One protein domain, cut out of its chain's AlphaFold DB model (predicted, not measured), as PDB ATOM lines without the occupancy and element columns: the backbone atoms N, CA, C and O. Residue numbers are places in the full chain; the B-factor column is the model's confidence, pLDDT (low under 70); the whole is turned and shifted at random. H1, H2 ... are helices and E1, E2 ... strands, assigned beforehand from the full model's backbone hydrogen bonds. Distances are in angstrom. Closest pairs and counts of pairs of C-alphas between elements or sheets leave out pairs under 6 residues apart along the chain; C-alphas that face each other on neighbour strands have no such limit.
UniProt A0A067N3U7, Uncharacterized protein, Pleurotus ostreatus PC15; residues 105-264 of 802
ATOM      1  N   LYS A 105      25.563 -62.411  17.585       89.81
ATOM      2  CA  LYS A 105      25.066 -63.775  17.859       89.81
ATOM      3  C   LYS A 105      25.512 -64.292  19.222       89.81
ATOM      4  O   LYS A 105      24.730 -64.939  19.916       89.81
ATOM      5  N   ASP A 106      26.762 -64.010  19.575       82.44
ATOM      6  CA  ASP A 106      27.369 -64.418  20.834       82.44
ATOM      7  C   ASP A 106      27.586 -63.202  21.738       82.44
ATOM      8  O   ASP A 106      27.975 -62.128  21.278       82.44
ATOM      9  N   THR A 107      27.301 -63.378  23.024       71.12
ATOM     10  CA  THR A 107      27.456 -62.352  24.060       71.12
ATOM     11  C   THR A 107      28.660 -62.598  24.957       71.12
ATOM     12  O   THR A 107      28.918 -61.766  25.816       71.12
ATOM     13  N   LEU A 108      29.375 -63.715  24.779       57.41
ATOM     14  CA  LEU A 108      30.511 -64.108  25.618       57.41
ATOM     15  C   LEU A 108      31.768 -63.245  25.410       57.41
ATOM     16  O   LEU A 108      32.683 -63.313  26.217       57.41
ATOM     17  N   ASP A 109      31.827 -62.443  24.344       64.75
ATOM     18  CA  ASP A 109      32.993 -61.616  24.017       64.75
ATOM     19  C   ASP A 109      32.562 -60.267  23.423       64.75
ATOM     20  O   ASP A 109      32.617 -60.029  22.211       64.75
ATOM     21  N   MET A 110      32.071 -59.378  24.292       80.31
ATOM     22  CA  MET A 110      31.752 -57.994  23.917       80.31
ATOM     23  C   MET A 110      33.020 -57.114  23.813       80.31
ATOM     24  O   MET A 110      32.995 -56.044  23.195       80.31
ATOM     25  N   GLY A 111      34.139 -57.589  24.367       85.56
ATOM     26  CA  GLY A 111      35.432 -56.912  24.411       85.56
ATOM     27  C   GLY A 111      35.571 -55.875  25.541       85.56
ATOM     28  O   GLY A 111      34.586 -55.518  26.194       85.56
ATOM     29  N   PRO A 112      36.788 -55.325  25.747       87.12
ATOM     30  CA  PRO A 112      37.127 -54.518  26.928       87.12
ATOM     31  C   PRO A 112      36.281 -53.254  27.128       87.12
ATOM     32  O   PRO A 112      36.082 -52.805  28.258       87.12
ATOM     33  N   LEU A 113      35.751 -52.685  26.039       94.25
ATOM     34  CA  LEU A 113      34.848 -51.530  26.082       94.25
ATOM     35  C   LEU A 113      33.578 -51.813  26.906       94.25
ATOM     36  O   LEU A 113      33.046 -50.910  27.551       94.25
ATOM     37  N   PHE A 114      33.112 -53.063  26.901       95.50
ATOM     38  CA  PHE A 114      31.875 -53.498  27.546       95.50
ATOM     39  C   PHE A 114      32.106 -54.184  28.901       95.50
ATOM     40  O   PHE A 114      31.145 -54.641  29.511       95.50
ATOM     41  N   ASN A 115      33.333 -54.170  29.440       92.12
ATOM     42  CA  ASN A 115      33.651 -54.752  30.755       92.12
ATOM     43  C   ASN A 115      32.765 -54.220  31.894       92.12
ATOM     44  O   ASN A 115      32.596 -54.880  32.910       92.12
ATOM     45  N   ALA A 116      32.215 -53.008  31.760       93.12
ATOM     46  CA  ALA A 116      31.313 -52.442  32.763       93.12
ATOM     47  C   ALA A 116      29.943 -53.143  32.819       93.12
ATOM     48  O   ALA A 116      29.272 -53.054  33.845       93.12
ATOM     49  N   ILE A 117      29.519 -53.795  31.731       94.50
ATOM     50  CA  ILE A 117      28.217 -54.468  31.610       94.50
ATOM     51  C   ILE A 117      28.344 -55.994  31.482       94.50
ATOM     52  O   ILE A 117      27.327 -56.684  31.459       94.50
ATOM     53  N   ASP A 118      29.569 -56.516  31.385       91.88
ATOM     54  CA  ASP A 118      29.858 -57.950  31.343       91.88
ATOM     55  C   ASP A 118      29.780 -58.549  32.753       91.88
ATOM     56  O   ASP A 118      30.777 -58.783  33.435       91.88
ATOM     57  N   LEU A 119      28.545 -58.673  33.239       90.69
ATOM     58  CA  LEU A 119      28.232 -59.068  34.605       90.69
ATOM     59  C   LEU A 119      27.375 -60.333  34.605       90.69
ATOM     60  O   LEU A 119      26.315 -60.402  33.979       90.69
ATOM     61  N   THR A 120      27.788 -61.316  35.396       89.00
ATOM     62  CA  THR A 120      26.930 -62.442  35.783       89.00
ATOM     63  C   THR A 120      25.781 -61.962  36.670       89.00
ATOM     64  O   THR A 120      25.858 -60.912  37.310       89.00
ATOM     65  N   GLY A 121      24.718 -62.768  36.780       89.00
ATOM     66  CA  GLY A 121      23.588 -62.449  37.657       89.00
ATOM     67  C   GLY A 121      24.011 -62.167  39.104       89.00
ATOM     68  O   GLY A 121      23.518 -61.217  39.700       89.00
ATOM     69  N   ASN A 122      24.982 -62.921  39.630       91.00
ATOM     70  CA  ASN A 122      25.499 -62.740  40.989       91.00
ATOM     71  C   ASN A 122      26.331 -61.460  41.133       91.00
ATOM     72  O   ASN A 122      26.176 -60.742  42.118       91.00
ATOM     73  N   GLN A 123      27.187 -61.153  40.152       93.19
ATOM     74  CA  GLN A 123      27.948 -59.898  40.143       93.19
ATOM     75  C   GLN A 123      27.010 -58.693  40.078       93.19
ATOM     76  O   GLN A 123      27.215 -57.728  40.806       93.19
ATOM     77  N   LEU A 124      25.948 -58.767  39.272       95.69
ATOM     78  CA  LEU A 124      24.949 -57.707  39.215       95.69
ATOM     79  C   LEU A 124      24.241 -57.526  40.565       95.69
ATOM     80  O   LEU A 124      24.115 -56.392  41.017       95.69
ATOM     81  N   CYS A 125      23.837 -58.613  41.234       96.81
ATOM     82  CA  CYS A 125      23.255 -58.545  42.579       96.81
ATOM     83  C   CYS A 125      24.190 -57.858  43.584       96.81
ATOM     84  O   CYS A 125      23.724 -57.058  44.392       96.81
ATOM     85  N   ALA A 126      25.496 -58.137  43.521       97.00
ATOM     86  CA  ALA A 126      26.494 -57.548  44.416       97.00
ATOM     87  C   ALA A 126      26.704 -56.037  44.201       97.00
ATOM     88  O   ALA A 126      27.161 -55.351  45.110       97.00
ATOM     89  N   LEU A 127      26.363 -55.514  43.019       97.50
ATOM     90  CA  LEU A 127      26.422 -54.083  42.705       97.50
ATOM     91  C   LEU A 127      25.131 -53.337  43.074       97.50
ATOM     92  O   LEU A 127      25.047 -52.127  42.873       97.50
ATOM     93  N   LEU A 128      24.106 -54.022  43.586       98.25
ATOM     94  CA  LEU A 128      22.896 -53.366  44.072       98.25
ATOM     95  C   LEU A 128      23.086 -52.950  45.530       98.25
ATOM     96  O   LEU A 128      23.340 -53.777  46.401       98.25
ATOM     97  N   ASN A 129      22.901 -51.663  45.807       98.00
ATOM     98  CA  ASN A 129      23.010 -51.096  47.144       98.00
ATOM     99  C   ASN A 129      21.633 -50.751  47.700       98.00
ATOM    100  O   ASN A 129      20.799 -50.163  47.007       98.00
ATOM    101  N   ARG A 130      21.419 -51.075  48.976       98.19
ATOM    102  CA  ARG A 130      20.225 -50.681  49.726       98.19
ATOM    103  C   ARG A 130      20.456 -49.327  50.395       98.19
ATOM    104  O   ARG A 130      21.413 -49.157  51.144       98.19
ATOM    105  N   ASN A 131      19.576 -48.369  50.137       97.12
ATOM    106  CA  ASN A 131      19.605 -47.049  50.756       97.12
ATOM    107  C   ASN A 131      18.987 -47.069  52.177       97.12
ATOM    108  O   ASN A 131      18.344 -48.055  52.556       97.12
ATOM    109  N   PRO A 132      19.118 -45.981  52.967       97.75
ATOM    110  CA  PRO A 132      18.552 -45.902  54.322       97.75
ATOM    111  C   PRO A 132      17.028 -46.081  54.392       97.75
ATOM    112  O   PRO A 132      16.507 -46.557  55.394       97.75
ATOM    113  N   ASN A 133      16.312 -45.767  53.306       97.31
ATOM    114  CA  ASN A 133      14.857 -45.931  53.197       97.31
ATOM    115  C   ASN A 133      14.450 -47.368  52.822       97.31
ATOM    116  O   ASN A 133      13.279 -47.649  52.573       97.31
ATOM    117  N   GLY A 134      15.415 -48.284  52.735       97.38
ATOM    118  CA  GLY A 134      15.198 -49.685  52.409       97.38
ATOM    119  C   GLY A 134      14.971 -49.985  50.925       97.38
ATOM    120  O   GLY A 134      14.727 -51.151  50.605       97.38
ATOM    121  N   LEU A 135      15.071 -48.985  50.042       98.38
ATOM    122  CA  LEU A 135      15.010 -49.137  48.584       98.38
ATOM    123  C   LEU A 135      16.386 -49.500  48.023       98.38
ATOM    124  O   LEU A 135      17.412 -49.185  48.616       98.38
ATOM    125  N   TRP A 136      16.405 -50.138  46.862       98.50
ATOM    126  CA  TRP A 136      17.615 -50.567  46.172       98.50
ATOM    127  C   TRP A 136      17.899 -49.683  44.956       98.50
ATOM    128  O   TRP A 136      16.971 -49.150  44.347       98.50
ATOM    129  N   SER A 137      19.173 -49.556  44.594       98.38
ATOM    130  CA  SER A 137      19.663 -48.958  43.342       98.38
ATOM    131  C   SER A 137      20.947 -49.649  42.903       98.38
ATOM    132  O   SER A 137      21.677 -50.171  43.743       98.38
ATOM    133  N   LEU A 138      21.269 -49.586  41.611       98.38
ATOM    134  CA  LEU A 138      22.617 -49.902  41.132       98.38
ATOM    135  C   LEU A 138      23.640 -48.966  41.790       98.38
ATOM    136  O   LEU A 138      23.323 -47.799  42.033       98.38
ATOM    137  N   ASP A 139      24.844 -49.441  42.103       97.75
ATOM    138  CA  ASP A 139      25.860 -48.586  42.709       97.75
ATOM    139  C   ASP A 139      26.176 -47.372  41.821       97.75
ATOM    140  O   ASP A 139      26.176 -47.447  40.590       97.75
ATOM    141  N   PHE A 140      26.433 -46.236  42.466       97.56
ATOM    142  CA  PHE A 140      26.610 -44.961  41.780       97.56
ATOM    143  C   PHE A 140      27.778 -44.977  40.782       97.56
ATOM    144  O   PHE A 140      27.664 -44.419  39.692       97.56
ATOM    145  N   VAL A 141      28.885 -45.647  41.115       97.12
ATOM    146  CA  VAL A 141      30.056 -45.733  40.235       97.12
ATOM    147  C   VAL A 141      29.707 -46.534  38.983       97.12
ATOM    148  O   VAL A 141      30.016 -46.094  37.873       97.12
ATOM    149  N   THR A 142      29.011 -47.665  39.120       97.25
ATOM    150  CA  THR A 142      28.551 -48.440  37.958       97.25
ATOM    151  C   THR A 142      27.511 -47.680  37.143       97.25
ATOM    152  O   THR A 142      27.620 -47.674  35.917       97.25
ATOM    153  N   GLN A 143      26.573 -46.960  37.772       98.12
ATOM    154  CA  GLN A 143      25.624 -46.104  37.045       98.12
ATOM    155  C   GLN A 143      26.343 -45.074  36.163       98.12
ATOM    156  O   GLN A 143      26.009 -44.946  34.984       98.12
ATOM    157  N   VAL A 144      27.356 -44.388  36.705       97.50
ATOM    158  CA  VAL A 144      28.177 -43.417  35.962       97.50
ATOM    159  C   VAL A 144      28.959 -44.099  34.836       97.50
ATOM    160  O   VAL A 144      29.072 -43.556  33.738       97.50
ATOM    161  N   ARG A 145      29.497 -45.305  35.057       97.06
ATOM    162  CA  ARG A 145      30.195 -46.062  34.003       97.06
ATOM    163  C   ARG A 145      29.257 -46.468  32.867       97.06
ATOM    164  O   ARG A 145      29.642 -46.339  31.707       97.06
ATOM    165  N   TRP A 146      28.050 -46.929  33.190       97.81
ATOM    166  CA  TRP A 146      27.030 -47.293  32.203       97.81
ATOM    167  C   TRP A 146      26.566 -46.068  31.418       97.81
ATOM    168  O   TRP A 146      26.531 -46.114  30.193       97.81
ATOM    169  N   ASP A 147      26.308 -44.954  32.101       98.19
ATOM    170  CA  ASP A 147      25.901 -43.693  31.469       98.19
ATOM    171  C   ASP A 147      26.955 -43.159  30.488       98.19
ATOM    172  O   ASP A 147      26.650 -42.796  29.350       98.19
ATOM    173  N   ASN A 148      28.227 -43.205  30.891       96.88
ATOM    174  CA  ASN A 148      29.346 -42.830  30.030       96.88
ATOM    175  C   ASN A 148      29.478 -43.748  28.809       96.88
ATOM    176  O   ASN A 148      29.758 -43.268  27.710       96.88
ATOM    177  N   LEU A 149      29.327 -45.065  28.987       97.38
ATOM    178  CA  LEU A 149      29.379 -46.020  27.881       97.38
ATOM    179  C   LEU A 149      28.228 -45.780  26.898       97.38
ATOM    180  O   LEU A 149      28.451 -45.747  25.689       97.38
ATOM    181  N   GLU A 150      27.019 -45.585  27.420       98.06
ATOM    182  CA  GLU A 150      25.821 -45.324  26.630       98.06
ATOM    183  C   GLU A 150      25.981 -44.061  25.781       98.06
ATOM    184  O   GLU A 150      25.849 -44.118  24.555       98.06
ATOM    185  N   THR A 151      26.338 -42.950  26.427       97.62
ATOM    186  CA  THR A 151      26.526 -41.646  25.779       97.62
ATOM    187  C   THR A 151      27.578 -41.740  24.677       97.62
ATOM    188  O   THR A 151      27.315 -41.367  23.537       97.62
ATOM    189  N   LYS A 152      28.738 -42.348  24.962       97.31
ATOM    190  CA  LYS A 152      29.818 -42.505  23.972       97.31
ATOM    191  C   LYS A 152      29.392 -43.325  22.757       97.31
ATOM    192  O   LYS A 152      29.693 -42.934  21.632       97.31
ATOM    193  N   LEU A 153      28.728 -44.465  22.965       97.81
ATOM    194  CA  LEU A 153      28.272 -45.309  21.856       97.81
ATOM    195  C   LEU A 153      27.235 -44.584  20.999       97.81
ATOM    196  O   LEU A 153      27.313 -44.646  19.769       97.81
ATOM    197  N   LYS A 154      26.299 -43.877  21.641       97.62
ATOM    198  CA  LYS A 154      25.271 -43.100  20.951       97.62
ATOM    199  C   LYS A 154      25.883 -41.955  20.143       97.62
ATOM    200  O   LYS A 154      25.606 -41.851  18.951       97.62
ATOM    201  N   ASP A 155      26.752 -41.154  20.753       97.62
ATOM    202  CA  ASP A 155      27.392 -40.006  20.105       97.62
ATOM    203  C   ASP A 155      28.238 -40.433  18.903       97.62
ATOM    204  O   ASP A 155      28.145 -39.838  17.828       97.62
ATOM    205  N   VAL A 156      29.026 -41.505  19.052       98.00
ATOM    206  CA  VAL A 156      29.814 -42.086  17.954       98.00
ATOM    207  C   VAL A 156      28.912 -42.482  16.789       98.00
ATOM    208  O   VAL A 156      29.192 -42.120  15.643       98.00
ATOM    209  N   ALA A 157      27.831 -43.208  17.070       98.00
ATOM    210  CA  ALA A 157      26.909 -43.673  16.045       98.00
ATOM    211  C   ALA A 157      26.211 -42.501  15.335       98.00
ATOM    212  O   ALA A 157      26.218 -42.434  14.104       98.00
ATOM    213  N   ASP A 158      25.689 -41.537  16.093       97.50
ATOM    214  CA  ASP A 158      24.980 -40.373  15.555       97.50
ATOM    215  C   ASP A 158      25.894 -39.488  14.698       97.50
ATOM    216  O   ASP A 158      25.492 -39.027  13.624       97.50
ATOM    217  N   VAL A 159      27.139 -39.265  15.132       98.12
ATOM    218  CA  VAL A 159      28.132 -38.500  14.368       98.12
ATOM    219  C   VAL A 159      28.476 -39.201  13.057       98.12
ATOM    220  O   VAL A 159      28.545 -38.540  12.014       98.12
ATOM    221  N   LEU A 160      28.675 -40.522  13.080       97.75
ATOM    222  CA  LEU A 160      28.980 -41.305  11.881       97.75
ATOM    223  C   LEU A 160      27.807 -41.331  10.898       97.75
ATOM    224  O   LEU A 160      28.026 -41.116   9.704       97.75
ATOM    225  N   LEU A 161      26.580 -41.540  11.381       97.19
ATOM    226  CA  LEU A 161      25.372 -41.560  10.549       97.19
ATOM    227  C   LEU A 161      25.104 -40.186   9.924       97.19
ATOM    228  O   LEU A 161      24.909 -40.085   8.709       97.19
ATOM    229  N   ARG A 162      25.196 -39.111  10.718       97.00
ATOM    230  CA  ARG A 162      25.057 -37.729  10.229       97.00
ATOM    231  C   ARG A 162      26.128 -37.389   9.197       97.00
ATOM    232  O   ARG A 162      25.817 -36.860   8.134       97.00
ATOM    233  N   SER A 163      27.382 -37.731   9.487       97.00
ATOM    234  CA  SER A 163      28.499 -37.509   8.567       97.00
ATOM    235  C   SER A 163      28.326 -38.275   7.261       97.00
ATOM    236  O   SER A 163      28.655 -37.753   6.195       97.00
ATOM    237  N   TYR A 164      27.807 -39.502   7.329       95.88
ATOM    238  CA  TYR A 164      27.565 -40.327   6.153       95.88
ATOM    239  C   TYR A 164      26.489 -39.708   5.261       95.88
ATOM    240  O   TYR A 164      26.720 -39.561   4.060       95.88
ATOM    241  N   ARG A 165      25.368 -39.269   5.859       95.69
ATOM    242  CA  ARG A 165      24.276 -38.565   5.165       95.69
ATOM    243  C   ARG A 165      24.810 -37.382   4.356       95.69
ATOM    244  O   ARG A 165      24.557 -37.296   3.157       95.69
ATOM    245  N   THR A 166      25.620 -36.530   4.986       95.56
ATOM    246  CA  THR A 166      26.210 -35.350   4.336       95.56
ATOM    247  C   THR A 166      27.249 -35.720   3.277       95.56
ATOM    248  O   THR A 166      27.232 -35.175   2.178       95.56
ATOM    249  N   THR A 167      28.156 -36.654   3.576       94.00
ATOM    250  CA  THR A 167      29.294 -36.969   2.693       94.00
ATOM    251  C   THR A 167      28.869 -37.731   1.441       94.00
ATOM    252  O   THR A 167      29.448 -37.537   0.376       94.00
ATOM    253  N   GLN A 168      27.893 -38.633   1.560       92.25
ATOM    254  CA  GLN A 168      27.435 -39.463   0.444       92.25
ATOM    255  C   GLN A 168      26.239 -38.860  -0.302       92.25
ATOM    256  O   GLN A 168      25.785 -39.464  -1.272       92.25
ATOM    257  N   ASN A 169      25.723 -37.705   0.145       93.06
ATOM    258  CA  ASN A 169      24.470 -37.121  -0.341       93.06
ATOM    259  C   ASN A 169      23.352 -38.181  -0.435       93.06
ATOM    260  O   ASN A 169      22.670 -38.325  -1.451       93.06
ATOM    261  N   PHE A 170      23.257 -39.008   0.607       91.94
ATOM    262  CA  PHE A 170      22.324 -40.123   0.677       91.94
ATOM    263  C   PHE A 170      21.240 -39.772   1.680       91.94
ATOM    264  O   PHE A 170      21.542 -39.597   2.861       91.94
ATOM    265  N   ASP A 171      19.997 -39.664   1.213       91.56
ATOM    266  CA  ASP A 171      18.867 -39.452   2.105       91.56
ATOM    267  C   ASP A 171      18.558 -40.751   2.842       91.56
ATOM    268  O   ASP A 171      17.988 -41.696   2.303       91.56
ATOM    269  N   MET A 172      19.079 -40.824   4.060       92.06
ATOM    270  CA  MET A 172      19.040 -42.021   4.874       92.06
ATOM    271  C   MET A 172      17.620 -42.220   5.420       92.06
ATOM    272  O   MET A 172      17.091 -41.280   6.021       92.06
ATOM    273  N   PRO A 173      17.022 -43.415   5.268       93.81
ATOM    274  CA  PRO A 173      15.710 -43.702   5.837       93.81
ATOM    275  C   PRO A 173      15.714 -43.465   7.348       93.81
ATOM    276  O   PRO A 173      16.732 -43.736   7.999       93.81
ATOM    277  N   PRO A 174      14.613 -42.959   7.926       93.81
ATOM    278  CA  PRO A 174      14.551 -42.719   9.357       93.81
ATOM    279  C   PRO A 174      14.708 -44.046  10.101       93.81
ATOM    280  O   PRO A 174      13.953 -44.993   9.882       93.81
ATOM    281  N   LEU A 175      15.701 -44.106  10.986       94.56
ATOM    282  CA  LEU A 175      15.849 -45.206  11.928       94.56
ATOM    283  C   LEU A 175      14.822 -45.024  13.048       94.56
ATOM    284  O   LEU A 175      14.589 -43.905  13.502       94.56
ATOM    285  N   THR A 176      14.195 -46.115  13.479       90.88
ATOM    286  CA  THR A 176      13.304 -46.126  14.639       90.88
ATOM    287  C   THR A 176      14.088 -45.684  15.866       90.88
ATOM    288  O   THR A 176      15.234 -46.103  16.048       90.88
ATOM    289  N   ASP A 177      13.460 -44.873  16.719       88.50
ATOM    290  CA  ASP A 177      14.067 -44.435  17.969       88.50
ATOM    291  C   ASP A 177      14.515 -45.643  18.792       88.50
ATOM    292  O   ASP A 177      13.717 -46.462  19.265       88.50
ATOM    293  N   ILE A 178      15.831 -45.768  18.944       93.81
ATOM    294  CA  ILE A 178      16.424 -46.833  19.734       93.81
ATOM    295  C   ILE A 178      16.058 -46.612  21.205       93.81
ATOM    296  O   ILE A 178      16.269 -45.535  21.764       93.81
ATOM    297  N   LYS A 179      15.539 -47.650  21.867       94.00
ATOM    298  CA  LYS A 179      15.365 -47.623  23.324       94.00
ATOM    299  C   LYS A 179      16.738 -47.657  23.985       94.00
ATOM    300  O   LYS A 179      17.375 -48.709  24.048       94.00
ATOM    301  N   LEU A 180      17.198 -46.497  24.450       97.00
ATOM    302  CA  LEU A 180      18.490 -46.359  25.116       97.00
ATOM    303  C   LEU A 180      18.508 -47.128  26.451       97.00
ATOM    304  O   LEU A 180      17.472 -47.192  27.118       97.00
ATOM    305  N   PRO A 181      19.649 -47.704  26.869       97.81
ATOM    306  CA  PRO A 181      19.762 -48.466  28.114       97.81
ATOM    307  C   PRO A 181      19.161 -47.777  29.354       97.81
ATOM    308  O   PRO A 181      18.486 -48.437  30.147       97.81
ATOM    309  N   HIS A 182      19.310 -46.460  29.521       98.19
ATOM    310  CA  HIS A 182      18.747 -45.737  30.668       98.19
ATOM    311  C   HIS A 182      17.216 -45.741  30.709       98.19
ATOM    312  O   HIS A 182      16.645 -45.662  31.795       98.19
ATOM    313  N   THR A 183      16.545 -45.889  29.562       97.38
ATOM    314  CA  THR A 183      15.073 -45.952  29.486       97.38
ATOM    315  C   THR A 183      14.503 -47.213  30.136       97.38
ATOM    316  O   THR A 183      13.323 -47.256  30.470       97.38
ATOM    317  N   TYR A 184      15.343 -48.223  30.388       97.25
ATOM    318  CA  TYR A 184      14.978 -49.401  31.173       97.25
ATOM    319  C   TYR A 184      15.048 -49.160  32.689       97.25
ATOM    320  O   TYR A 184      14.761 -50.076  33.452       97.25
ATOM    321  N   GLY A 185      15.418 -47.956  33.142       97.94
ATOM    322  CA  GLY A 185      15.321 -47.549  34.545       97.94
ATOM    323  C   GLY A 185      16.463 -48.030  35.445       97.94
ATOM    324  O   GLY A 185      16.274 -48.121  36.655       97.94
ATOM    325  N   TYR A 186      17.657 -48.333  34.910       98.19
ATOM    326  CA  TYR A 186      18.800 -48.770  35.742       98.19
ATOM    327  C   TYR A 186      19.312 -47.685  36.716       98.19
ATOM    328  O   TYR A 186      20.053 -47.992  37.648       98.19
ATOM    329  N   LYS A 187      18.911 -46.421  36.509       98.00
ATOM    330  CA  LYS A 187      19.207 -45.272  37.385       98.00
ATOM    331  C   LYS A 187      18.161 -45.065  38.491       98.00
ATOM    332  O   LYS A 187      18.342 -44.223  39.365       98.00
ATOM    333  N   GLU A 188      17.045 -45.788  38.444       98.12
ATOM    334  CA  GLU A 188      15.918 -45.583  39.353       98.12
ATOM    335  C   GLU A 188      16.052 -46.394  40.647       98.12
ATOM    336  O   GLU A 188      16.554 -47.519  40.659       98.12
ATOM    337  N   LEU A 189      15.511 -45.846  41.736       98.25
ATOM    338  CA  LEU A 189      15.344 -46.548  43.009       98.25
ATOM    339  C   LEU A 189      14.111 -47.465  42.966       98.25
ATOM    340  O   LEU A 189      13.104 -47.140  42.333       98.25
ATOM    341  N   GLY A 190      14.146 -48.593  43.677       98.00
ATOM    342  CA  GLY A 190      12.988 -49.487  43.746       98.00
ATOM    343  C   GLY A 190      13.142 -50.687  44.677       98.00
ATOM    344  O   GLY A 190      14.070 -50.774  45.478       98.00
ATOM    345  N   LYS A 191      12.207 -51.638  44.581       98.06
ATOM    346  CA  LYS A 191      12.356 -52.962  45.212       98.06
ATOM    347  C   LYS A 191      13.490 -53.728  44.520       98.06
ATOM    348  O   LYS A 191      13.650 -53.573  43.312       98.06
ATOM    349  N   PHE A 192      14.205 -54.582  45.257       97.62
ATOM    350  CA  PHE A 192      15.348 -55.354  44.744       97.62
ATOM    351  C   PHE A 192      15.052 -56.016  43.389       97.62
ATOM    352  O   PHE A 192      15.723 -55.706  42.411       97.62
ATOM    353  N   GLU A 193      13.979 -56.809  43.294       97.50
ATOM    354  CA  GLU A 193      13.625 -57.520  42.053       97.50
ATOM    355  C   GLU A 193      13.315 -56.592  40.878       97.50
ATOM    356  O   GLU A 193      13.675 -56.866  39.733       97.50
ATOM    357  N   SER A 194      12.682 -55.450  41.159       97.94
ATOM    358  CA  SER A 194      12.395 -54.454  40.131       97.94
ATOM    359  C   SER A 194      13.684 -53.837  39.601       97.94
ATOM    360  O   SER A 194      13.839 -53.706  38.392       97.94
ATOM    361  N   VAL A 195      14.610 -53.455  40.483       97.75
ATOM    362  CA  VAL A 195      15.892 -52.843  40.098       97.75
ATOM    363  C   VAL A 195      16.761 -53.857  39.364       97.75
ATOM    364  O   VAL A 195      17.301 -53.549  38.305       97.75
ATOM    365  N   TYR A 196      16.825 -55.090  39.865       97.81
ATOM    366  CA  TYR A 196      17.539 -56.183  39.217       97.81
ATOM    367  C   TYR A 196      17.025 -56.431  37.791       97.81
ATOM    368  O   TYR A 196      17.813 -56.455  36.841       97.81
ATOM    369  N   SER A 197      15.701 -56.526  37.610       96.62
ATOM    370  CA  SER A 197      15.096 -56.687  36.284       96.62
ATOM    371  C   SER A 197      15.378 -55.496  35.362       96.62
ATOM    372  O   SER A 197      15.656 -55.705  34.181       96.62
ATOM    373  N   ARG A 198      15.325 -54.259  35.872       97.44
ATOM    374  CA  ARG A 198      15.651 -53.038  35.113       97.44
ATOM    375  C   ARG A 198      17.105 -53.037  34.643       97.44
ATOM    376  O   ARG A 198      17.359 -52.798  33.466       97.44
ATOM    377  N   CYS A 199      18.046 -53.389  35.519       97.81
ATOM    378  CA  CYS A 199      19.461 -53.509  35.168       97.81
ATOM    379  C   CYS A 199      19.707 -54.612  34.132       97.81
ATOM    380  O   CYS A 199      20.434 -54.393  33.165       97.81
ATOM    381  N   ARG A 200      19.062 -55.777  34.276       95.69
ATOM    382  CA  ARG A 200      19.150 -56.858  33.283       95.69
ATOM    383  C   ARG A 200      18.624 -56.413  31.916       95.69
ATOM    384  O   ARG A 200      19.270 -56.668  30.904       95.69
ATOM    385  N   ASN A 201      17.493 -55.714  31.883       94.88
ATOM    386  CA  ASN A 201      16.931 -55.180  30.643       94.88
ATOM    387  C   ASN A 201      17.817 -54.080  30.035       94.88
ATOM    388  O   ASN A 201      17.979 -54.032  28.819       94.88
ATOM    389  N   ALA A 202      18.458 -53.249  30.859       96.81
ATOM    390  CA  ALA A 202      19.423 -52.258  30.394       96.81
ATOM    391  C   ALA A 202      20.662 -52.901  29.744       96.81
ATOM    392  O   ALA A 202      21.098 -52.422  28.699       96.81
ATOM    393  N   ILE A 203      21.186 -54.013  30.283       95.19
ATOM    394  CA  ILE A 203      22.278 -54.789  29.648       95.19
ATOM    395  C   ILE A 203      21.873 -55.250  28.240       95.19
ATOM    396  O   ILE A 203      22.675 -55.199  27.307       95.19
ATOM    397  N   GLU A 204      20.621 -55.659  28.051       92.31
ATOM    398  CA  GLU A 204      20.099 -55.988  26.722       92.31
ATOM    399  C   GLU A 204      19.950 -54.740  25.837       92.31
ATOM    400  O   GLU A 204      20.314 -54.765  24.659       92.31
ATOM    401  N   GLY A 205      19.532 -53.610  26.416       95.06
ATOM    402  CA  GLY A 205      19.560 -52.301  25.765       95.06
ATOM    403  C   GLY A 205      20.947 -51.931  25.229       95.06
ATOM    404  O   GLY A 205      21.060 -51.431  24.109       95.06
ATOM    405  N   PHE A 206      22.022 -52.255  25.956       96.88
ATOM    406  CA  PHE A 206      23.392 -52.026  25.483       96.88
ATOM    407  C   PHE A 206      23.762 -52.874  24.264       96.88
ATOM    408  O   PHE A 206      24.550 -52.421  23.434       96.88
ATOM    409  N   LYS A 207      23.196 -54.075  24.108       94.94
ATOM    410  CA  LYS A 207      23.415 -54.912  22.913       94.94
ATOM    411  C   LYS A 207      22.699 -54.343  21.690       94.94
ATOM    412  O   LYS A 207      23.228 -54.384  20.584       94.94
ATOM    413  N   ILE A 208      21.516 -53.767  21.889       96.06
ATOM    414  CA  ILE A 208      20.794 -53.044  20.834       96.06
ATOM    415  C   ILE A 208      21.577 -51.786  20.436       96.06
ATOM    416  O   ILE A 208      21.799 -51.544  19.249       96.06
ATOM    417  N   LEU A 209      22.066 -51.024  21.418       97.44
ATOM    418  CA  LEU A 209      22.899 -49.847  21.174       97.44
ATOM    419  C   LEU A 209      24.231 -50.208  20.495       97.44
ATOM    420  O   LEU A 209      24.685 -49.482  19.613       97.44
ATOM    421  N   SER A 210      24.845 -51.343  20.843       97.19
ATOM    422  CA  SER A 210      26.063 -51.807  20.172       97.19
ATOM    423  C   SER A 210      25.797 -52.239  18.730       97.19
ATOM    424  O   SER A 210      26.643 -51.988  17.874       97.19
ATOM    425  N   ALA A 211      24.628 -52.813  18.429       97.31
ATOM    426  CA  ALA A 211      24.197 -53.100  17.061       97.31
ATOM    427  C   ALA A 211      23.979 -51.809  16.251       97.31
ATOM    428  O   ALA A 211      24.420 -51.725  15.105       97.31
ATOM    429  N   TYR A 212      23.384 -50.780  16.863       98.06
ATOM    430  CA  TYR A 212      23.235 -49.444  16.270       98.06
ATOM    431  C   TYR A 212      24.590 -48.784  15.977       98.06
ATOM    432  O   TYR A 212      24.833 -48.319  14.863       98.06
ATOM    433  N   ALA A 213      25.524 -48.826  16.929       97.94
ATOM    434  CA  ALA A 213      26.885 -48.348  16.705       97.94
ATOM    435  C   ALA A 213      27.608 -49.174  15.627       97.94
ATOM    436  O   ALA A 213      28.234 -48.608  14.734       97.94
ATOM    437  N   ALA A 214      27.482 -50.504  15.650       97.62
ATOM    438  CA  ALA A 214      28.094 -51.378  14.653       97.62
ATOM    439  C   ALA A 214      27.558 -51.091  13.249       97.62
ATOM    440  O   ALA A 214      28.327 -51.089  12.289       97.62
ATOM    441  N   PHE A 215      26.259 -50.807  13.125       98.12
ATOM    442  CA  PHE A 215      25.649 -50.375  11.871       98.12
ATOM    443  C   PHE A 215      26.310 -49.094  11.361       98.12
ATOM    444  O   PHE A 215      26.762 -49.048  10.217       98.12
ATOM    445  N   ALA A 216      26.455 -48.097  12.237       97.94
ATOM    446  CA  ALA A 216      27.112 -46.843  11.903       97.94
ATOM    447  C   ALA A 216      28.570 -47.033  11.447       97.94
ATOM    448  O   ALA A 216      29.017 -46.277  10.597       97.94
ATOM    449  N   PHE A 217      29.301 -48.044  11.931       97.69
ATOM    450  CA  PHE A 217      30.627 -48.400  11.400       97.69
ATOM    451  C   PHE A 217      30.554 -49.163  10.068       97.69
ATOM    452  O   PHE A 217      31.295 -48.851   9.135       97.69
ATOM    453  N   ALA A 218      29.657 -50.142   9.945       97.00
ATOM    454  CA  ALA A 218      29.547 -51.004   8.766       97.00
ATOM    455  C   ALA A 218      29.194 -50.230   7.485       97.00
ATOM    456  O   ALA A 218      29.649 -50.572   6.393       97.00
ATOM    457  N   ILE A 219      28.421 -49.145   7.590       96.94
ATOM    458  CA  ILE A 219      28.112 -48.308   6.422       96.94
ATOM    459  C   ILE A 219      29.323 -47.512   5.912       96.94
ATOM    460  O   ILE A 219      29.279 -46.996   4.798       96.94
ATOM    461  N   TRP A 220      30.421 -47.428   6.669       95.75
ATOM    462  CA  TRP A 220      31.670 -46.810   6.213       95.75
ATOM    463  C   TRP A 220      32.612 -47.796   5.521       95.75
ATOM    464  O   TRP A 220      33.562 -47.361   4.874       95.75
ATOM    465  N   THR A 221      32.324 -49.100   5.556       92.81
ATOM    466  CA  THR A 221      33.144 -50.125   4.904       92.81
ATOM    467  C   THR A 221      33.235 -49.883   3.396       92.81
ATOM    468  O   THR A 221      32.219 -49.844   2.689       92.81
ATOM    469  N   ARG A 222      34.462 -49.695   2.889       89.56
ATOM    470  CA  ARG A 222      34.738 -49.490   1.459       89.56
ATOM    471  C   ARG A 222      35.190 -50.759   0.771       89.56
ATOM    472  O   ARG A 222      34.510 -51.162  -0.165       89.56
ATOM    473  N   SER A 223      36.276 -51.380   1.216       83.88
ATOM    474  CA  SER A 223      36.874 -52.511   0.492       83.88
ATOM    475  C   SER A 223      36.784 -53.800   1.296       83.88
ATOM    476  O   SER A 223      36.223 -54.780   0.806       83.88
ATOM    477  N   SER A 224      37.275 -53.781   2.536       84.81
ATOM    478  CA  SER A 224      37.373 -54.954   3.408       84.81
ATOM    479  C   SER A 224      36.745 -54.708   4.790       84.81
ATOM    480  O   SER A 224      36.660 -53.555   5.222       84.81
ATOM    481  N   PRO A 225      36.314 -55.764   5.511       80.00
ATOM    482  CA  PRO A 225      35.801 -55.637   6.877       80.00
ATOM    483  C   PRO A 225      36.798 -54.956   7.826       80.00
ATOM    484  O   PRO A 225      36.391 -54.171   8.678       80.00
ATOM    485  N   ASP A 226      38.095 -55.213   7.640       75.44
ATOM    486  CA  ASP A 226      39.168 -54.671   8.481       75.44
ATOM    487  C   ASP A 226      39.347 -53.151   8.285       75.44
ATOM    488  O   ASP A 226      39.746 -52.434   9.204       75.44
ATOM    489  N   GLU A 227      38.976 -52.624   7.113       81.94
ATOM    490  CA  GLU A 227      38.995 -51.187   6.809       81.94
ATOM    491  C   GLU A 227      37.804 -50.416   7.390       81.94
ATOM    492  O   GLU A 227      37.871 -49.187   7.479       81.94
ATOM    493  N   ALA A 228      36.725 -51.097   7.803       81.38
ATOM    494  CA  ALA A 228      35.500 -50.455   8.293       81.38
ATOM    495  C   ALA A 228      35.782 -49.438   9.410       81.38
ATOM    496  O   ALA A 228      35.216 -48.344   9.441       81.38
ATOM    497  N   PHE A 229      36.709 -49.785  10.306       90.75
ATOM    498  CA  PHE A 229      37.108 -48.909  11.396       90.75
ATOM    499  C   PHE A 229      37.934 -47.708  10.927       90.75
ATOM    500  O   PHE A 229      37.761 -46.619  11.463       90.75
ATOM    501  N   HIS A 230      38.824 -47.871   9.944       91.50
ATOM    502  CA  HIS A 230      39.769 -46.823   9.554       91.50
ATOM    503  C   HIS A 230      39.056 -45.575   9.016       91.50
ATOM    504  O   HIS A 230      39.317 -44.457   9.470       91.50
ATOM    505  N   ASP A 231      38.111 -45.765   8.095       91.88
ATOM    506  CA  ASP A 231      37.364 -44.662   7.486       91.88
ATOM    507  C   ASP A 231      36.432 -43.976   8.487       91.88
ATOM    508  O   ASP A 231      36.412 -42.744   8.579       91.88
ATOM    509  N   ALA A 232      35.713 -44.766   9.286       95.56
ATOM    510  CA  ALA A 232      34.869 -44.249  10.356       95.56
ATOM    511  C   ALA A 232      35.698 -43.476  11.400       95.56
ATOM    512  O   ALA A 232      35.330 -42.371  11.795       95.56
ATOM    513  N   ALA A 233      36.866 -43.990  11.796       94.94
ATOM    514  CA  ALA A 233      37.769 -43.327  12.734       94.94
ATOM    515  C   ALA A 233      38.292 -41.991  12.194       94.94
ATOM    516  O   ALA A 233      38.343 -41.003  12.928       94.94
ATOM    517  N   ASN A 234      38.649 -41.931  10.910       94.75
ATOM    518  CA  ASN A 234      39.041 -40.678  10.265       94.75
ATOM    519  C   ASN A 234      37.896 -39.663  10.271       94.75
ATOM    520  O   ASN A 234      38.132 -38.477  10.514       94.75
ATOM    521  N   GLN A 235      36.661 -40.118  10.054       96.75
ATOM    522  CA  GLN A 235      35.501 -39.241  10.124       96.75
ATOM    523  C   GLN A 235      35.228 -38.742  11.549       96.75
ATOM    524  O   GLN A 235      34.992 -37.549  11.735       96.75
ATOM    525  N   LEU A 236      35.319 -39.614  12.556       96.81
ATOM    526  CA  LEU A 236      35.166 -39.229  13.963       96.81
ATOM    527  C   LEU A 236      36.183 -38.148  14.352       96.81
ATOM    528  O   LEU A 236      35.794 -37.133  14.924       96.81
ATOM    529  N   ARG A 237      37.452 -38.282  13.943       96.19
ATOM    530  CA  ARG A 237      38.479 -37.248  14.178       96.19
ATOM    531  C   ARG A 237      38.129 -35.904  13.532       96.19
ATOM    532  O   ARG A 237      38.358 -34.862  14.135       96.19
ATOM    533  N   ARG A 238      37.558 -35.914  12.322       96.69
ATOM    534  CA  ARG A 238      37.150 -34.689  11.605       96.69
ATOM    535  C   ARG A 238      35.928 -34.012  12.211       96.69
ATOM    536  O   ARG A 238      35.788 -32.803  12.079       96.69
ATOM    537  N   SER A 239      35.051 -34.779  12.852       96.69
ATOM    538  CA  SER A 239      33.824 -34.254  13.457       96.69
ATOM    539  C   SER A 239      34.064 -33.378  14.691       96.69
ATOM    540  O   SER A 239      33.156 -32.669  15.112       96.69
ATOM    541  N   GLY A 240      35.263 -33.442  15.284       95.44
ATOM    542  CA  GLY A 240      35.574 -32.766  16.542       95.44
ATOM    543  C   GLY A 240      34.973 -33.439  17.780       95.44
ATOM    544  O   GLY A 240      35.059 -32.867  18.864       95.44
ATOM    545  N   LEU A 241      34.385 -34.638  17.653       96.06
ATOM    546  CA  LEU A 241      33.910 -35.406  18.804       96.06
ATOM    547  C   LEU A 241      35.106 -35.723  19.728       96.06
ATOM    548  O   LEU A 241      36.073 -36.337  19.262       96.06
ATOM    549  N   PRO A 242      35.077 -35.320  21.014       94.50
ATOM    550  CA  PRO A 242      36.214 -35.447  21.923       94.50
ATOM    551  C   PRO A 242      36.391 -36.898  22.394       94.50
ATOM    552  O   PRO A 242      36.079 -37.258  23.529       94.50
ATOM    553  N   LEU A 243      36.899 -37.757  21.511       94.44
ATOM    554  CA  LEU A 243      37.249 -39.139  21.824       94.44
ATOM    555  C   LEU A 243      38.732 -39.235  22.174       94.44
ATOM    556  O   LEU A 243      39.600 -38.947  21.350       94.44
ATOM    557  N   HIS A 244      39.024 -39.698  23.389       94.00
ATOM    558  CA  HIS A 244      40.388 -40.042  23.781       94.00
ATOM    559  C   HIS A 244      40.936 -41.178  22.898       94.00
ATOM    560  O   HIS A 244      40.175 -42.055  22.472       94.00
ATOM    561  N   SER A 245      42.253 -41.210  22.669       90.00
ATOM    562  CA  SER A 245      42.926 -42.269  21.895       90.00
ATOM    563  C   SER A 245      42.569 -43.667  22.398       90.00
ATOM    564  O   SER A 245      42.272 -44.556  21.603       90.00
ATOM    565  N   ASP A 246      42.491 -43.839  23.716       90.44
ATOM    566  CA  ASP A 246      42.168 -45.131  24.327       90.44
ATOM    567  C   ASP A 246      40.734 -45.555  24.018       90.44
ATOM    568  O   ASP A 246      40.470 -46.726  23.782       90.44
ATOM    569  N   THR A 247      39.797 -44.603  23.942       93.12
ATOM    570  CA  THR A 247      38.412 -44.912  23.556       93.12
ATOM    571  C   THR A 247      38.349 -45.387  22.106       93.12
ATOM    572  O   THR A 247      37.590 -46.301  21.804       93.12
ATOM    573  N   MET A 248      39.187 -44.837  21.222       94.44
ATOM    574  CA  MET A 248      39.293 -45.318  19.842       94.44
ATOM    575  C   MET A 248      39.837 -46.748  19.776       94.44
ATOM    576  O   MET A 248      39.282 -47.567  19.049       94.44
ATOM    577  N   ILE A 249      40.869 -47.070  20.559       91.25
ATOM    578  CA  ILE A 249      41.421 -48.434  20.636       91.25
ATOM    579  C   ILE A 249      40.377 -49.407  21.203       91.25
ATOM    580  O   ILE A 249      40.182 -50.498  20.664       91.25
ATOM    581  N   LEU A 250      39.663 -49.007  22.256       93.06
ATOM    582  CA  LEU A 250      38.591 -49.808  22.847       93.06
ATOM    583  C   LEU A 250      37.446 -50.035  21.856       93.06
ATOM    584  O   LEU A 250      36.967 -51.157  21.746       93.06
ATOM    585  N   LEU A 251      37.042 -49.017  21.089       95.25
ATOM    586  CA  LEU A 251      36.057 -49.174  20.015       95.25
ATOM    587  C   LEU A 251      36.546 -50.168  18.964       95.25
ATOM    588  O   LEU A 251      35.812 -51.104  18.664       95.25
ATOM    589  N   GLN A 252      37.783 -50.008  18.477       94.06
ATOM    590  CA  GLN A 252      38.396 -50.863  17.454       94.06
ATOM    591  C   GLN A 252      38.452 -52.339  17.853       94.06
ATOM    592  O   GLN A 252      38.305 -53.216  17.003       94.06
ATOM    593  N   THR A 253      38.704 -52.600  19.133       88.50
ATOM    594  CA  THR A 253      38.861 -53.951  19.691       88.50
ATOM    595  C   THR A 253      37.558 -54.525  20.248       88.50
ATOM    596  O   THR A 253      37.531 -55.681  20.663       88.50
ATOM    597  N   SER A 254      36.475 -53.746  20.252       94.12
ATOM    598  CA  SER A 254      35.180 -54.173  20.775       94.12
ATOM    599  C   SER A 254      34.324 -54.896  19.742       94.12
ATOM    600  O   SER A 254      34.575 -54.904  18.534       94.12
ATOM    601  N   ILE A 255      33.204 -55.419  20.227       94.00
ATOM    602  CA  ILE A 255      32.162 -55.995  19.389       94.00
ATOM    603  C   ILE A 255      31.544 -55.016  18.387       94.00
ATOM    604  O   ILE A 255      30.899 -55.458  17.443       94.00
ATOM    605  N   VAL A 256      31.703 -53.701  18.549       95.88
ATOM    606  CA  VAL A 256      31.114 -52.706  17.636       95.88
ATOM    607  C   VAL A 256      31.745 -52.794  16.242       95.88
ATOM    608  O   VAL A 256      31.052 -52.653  15.241       95.88
ATOM    609  N   THR A 257      33.034 -53.113  16.161       94.81
ATOM    610  CA  THR A 257      33.824 -53.129  14.915       94.81
ATOM    611  C   THR A 257      34.231 -54.539  14.486       94.81
ATOM    612  O   THR A 257      34.896 -54.715  13.467       94.81
ATOM    613  N   LYS A 258      33.826 -55.567  15.240       91.69
ATOM    614  CA  LYS A 258      34.081 -56.975  14.911       91.69
ATOM    615  C   LYS A 258      33.130 -57.435  13.800       91.69
ATOM    616  O   LYS A 258      31.936 -57.645  14.022       91.69
ATOM    617  N   PHE A 259      33.664 -57.585  12.591       92.75
ATOM    618  CA  PHE A 259      32.924 -57.956  11.376       92.75
ATOM    619  C   PHE A 259      33.360 -59.317  10.819       92.75
ATOM    620  O   PHE A 259      33.385 -59.543   9.613       92.75
ATOM    621  N   SER A 260      33.745 -60.252  11.686       87.75
ATOM    622  CA  SER A 260      34.085 -61.614  11.268       87.75
ATOM    623  C   SER A 260      32.839 -62.384  10.807       87.75
ATOM    624  O   SER A 260      31.735 -62.179  11.318       87.75
ATOM    625  N   TYR A 261      33.012 -63.307   9.858       86.56
ATOM    626  CA  TYR A 261      31.919 -64.145   9.363       86.56
ATOM    627  C   TYR A 261      31.197 -64.890  10.488       86.56
ATOM    628  O   TYR A 261      31.812 -65.467  11.384       86.56
ATOM    629  N   GLY A 262      29.865 -64.892  10.416       85.12
ATOM    630  CA  GLY A 262      29.016 -65.596  11.374       85.12
ATOM    631  C   GLY A 262      28.915 -64.928  12.744       85.12
ATOM    632  O   GLY A 262      28.309 -65.516  13.630       85.12
ATOM    633  N   PHE A 263      29.465 -63.728  12.922       90.31
ATOM    634  CA  PHE A 263      29.390 -63.001  14.187       90.31
ATOM    635  C   PHE A 263      28.093 -62.184  14.328       90.31
ATOM    636  O   PHE A 263      27.535 -62.051  15.418       90.31
ATOM    637  N   ARG A 264      27.580 -61.670  13.204       94.75
ATOM    638  CA  ARG A 264      26.317 -60.924  13.133       94.75
ATOM    639  C   ARG A 264      25.152 -61.850  12.834       94.75
ATOM    640  O   ARG A 264      25.297 -62.817  12.079       94.75
TER     641      ARG A 264
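What this domain is: This is residues 105 to 264 of the 802 residues of an uncharacterized protein of Pleurotus ostreatus PC15 (UniProt A0A067N3U7). Two long helices, H2 and H4, run side by side the same way and make the length of an elongated body. H5 crosses both toward their last residues, with H6 folding back near it; at the opposite end is the small hairpin E1-E2, with H1 before it, while short H3 packs on H4. The 160 printed residues have six named helices and two strands, in the order H1 E1 E2 H2 H3 H4 H5 H6, with E1 and E2 antiparallel; the class is mostly helix. The whole is compact, with a radius of gyration of the C-alphas of 17.1 A and spans of 55 by 28 by 28 A.

Where its parts are: H1, residues 121 to 126, begins at C-alpha 121 (23.588, -62.449, 37.657). E1 is residues 128 to 130 and E2 136 to 138. H2, residues 140 to 168, is 41.7 A long. H3 is residues 181 to 184. H4, residues 192 to 218, measures 38.9 A, and H5, residues 225 to 239, 22.5 A. H6, residues 245 to 253, ends at C-alpha 253 (38.861, -53.951, 19.691).

How they stand to each other: The hub H4 touches H2 at a shallow tilt of 26 degrees, closest at the C-alphas of Ala 157 and Ala 213, 4.7 A. H5 is about perpendicular to H2, 87 degrees, and touches it, closest at C-alphas 160 and 232, 6.8 A. H3 touches H4, closest at C-alphas 181 and 202, 4.4 A. In the hairpin, N 129 and O 137 are 2.8 A apart. Every O i to N i+4 pair is within hydrogen-bond range in H1, H2, H4 and H6, 8 of 11 in H5; H3 is too short for one.

The domain as a whole: The printed part has no cut. The link H2 to H3 is long. Residues 108 to 109 are under 70 in pLDDT.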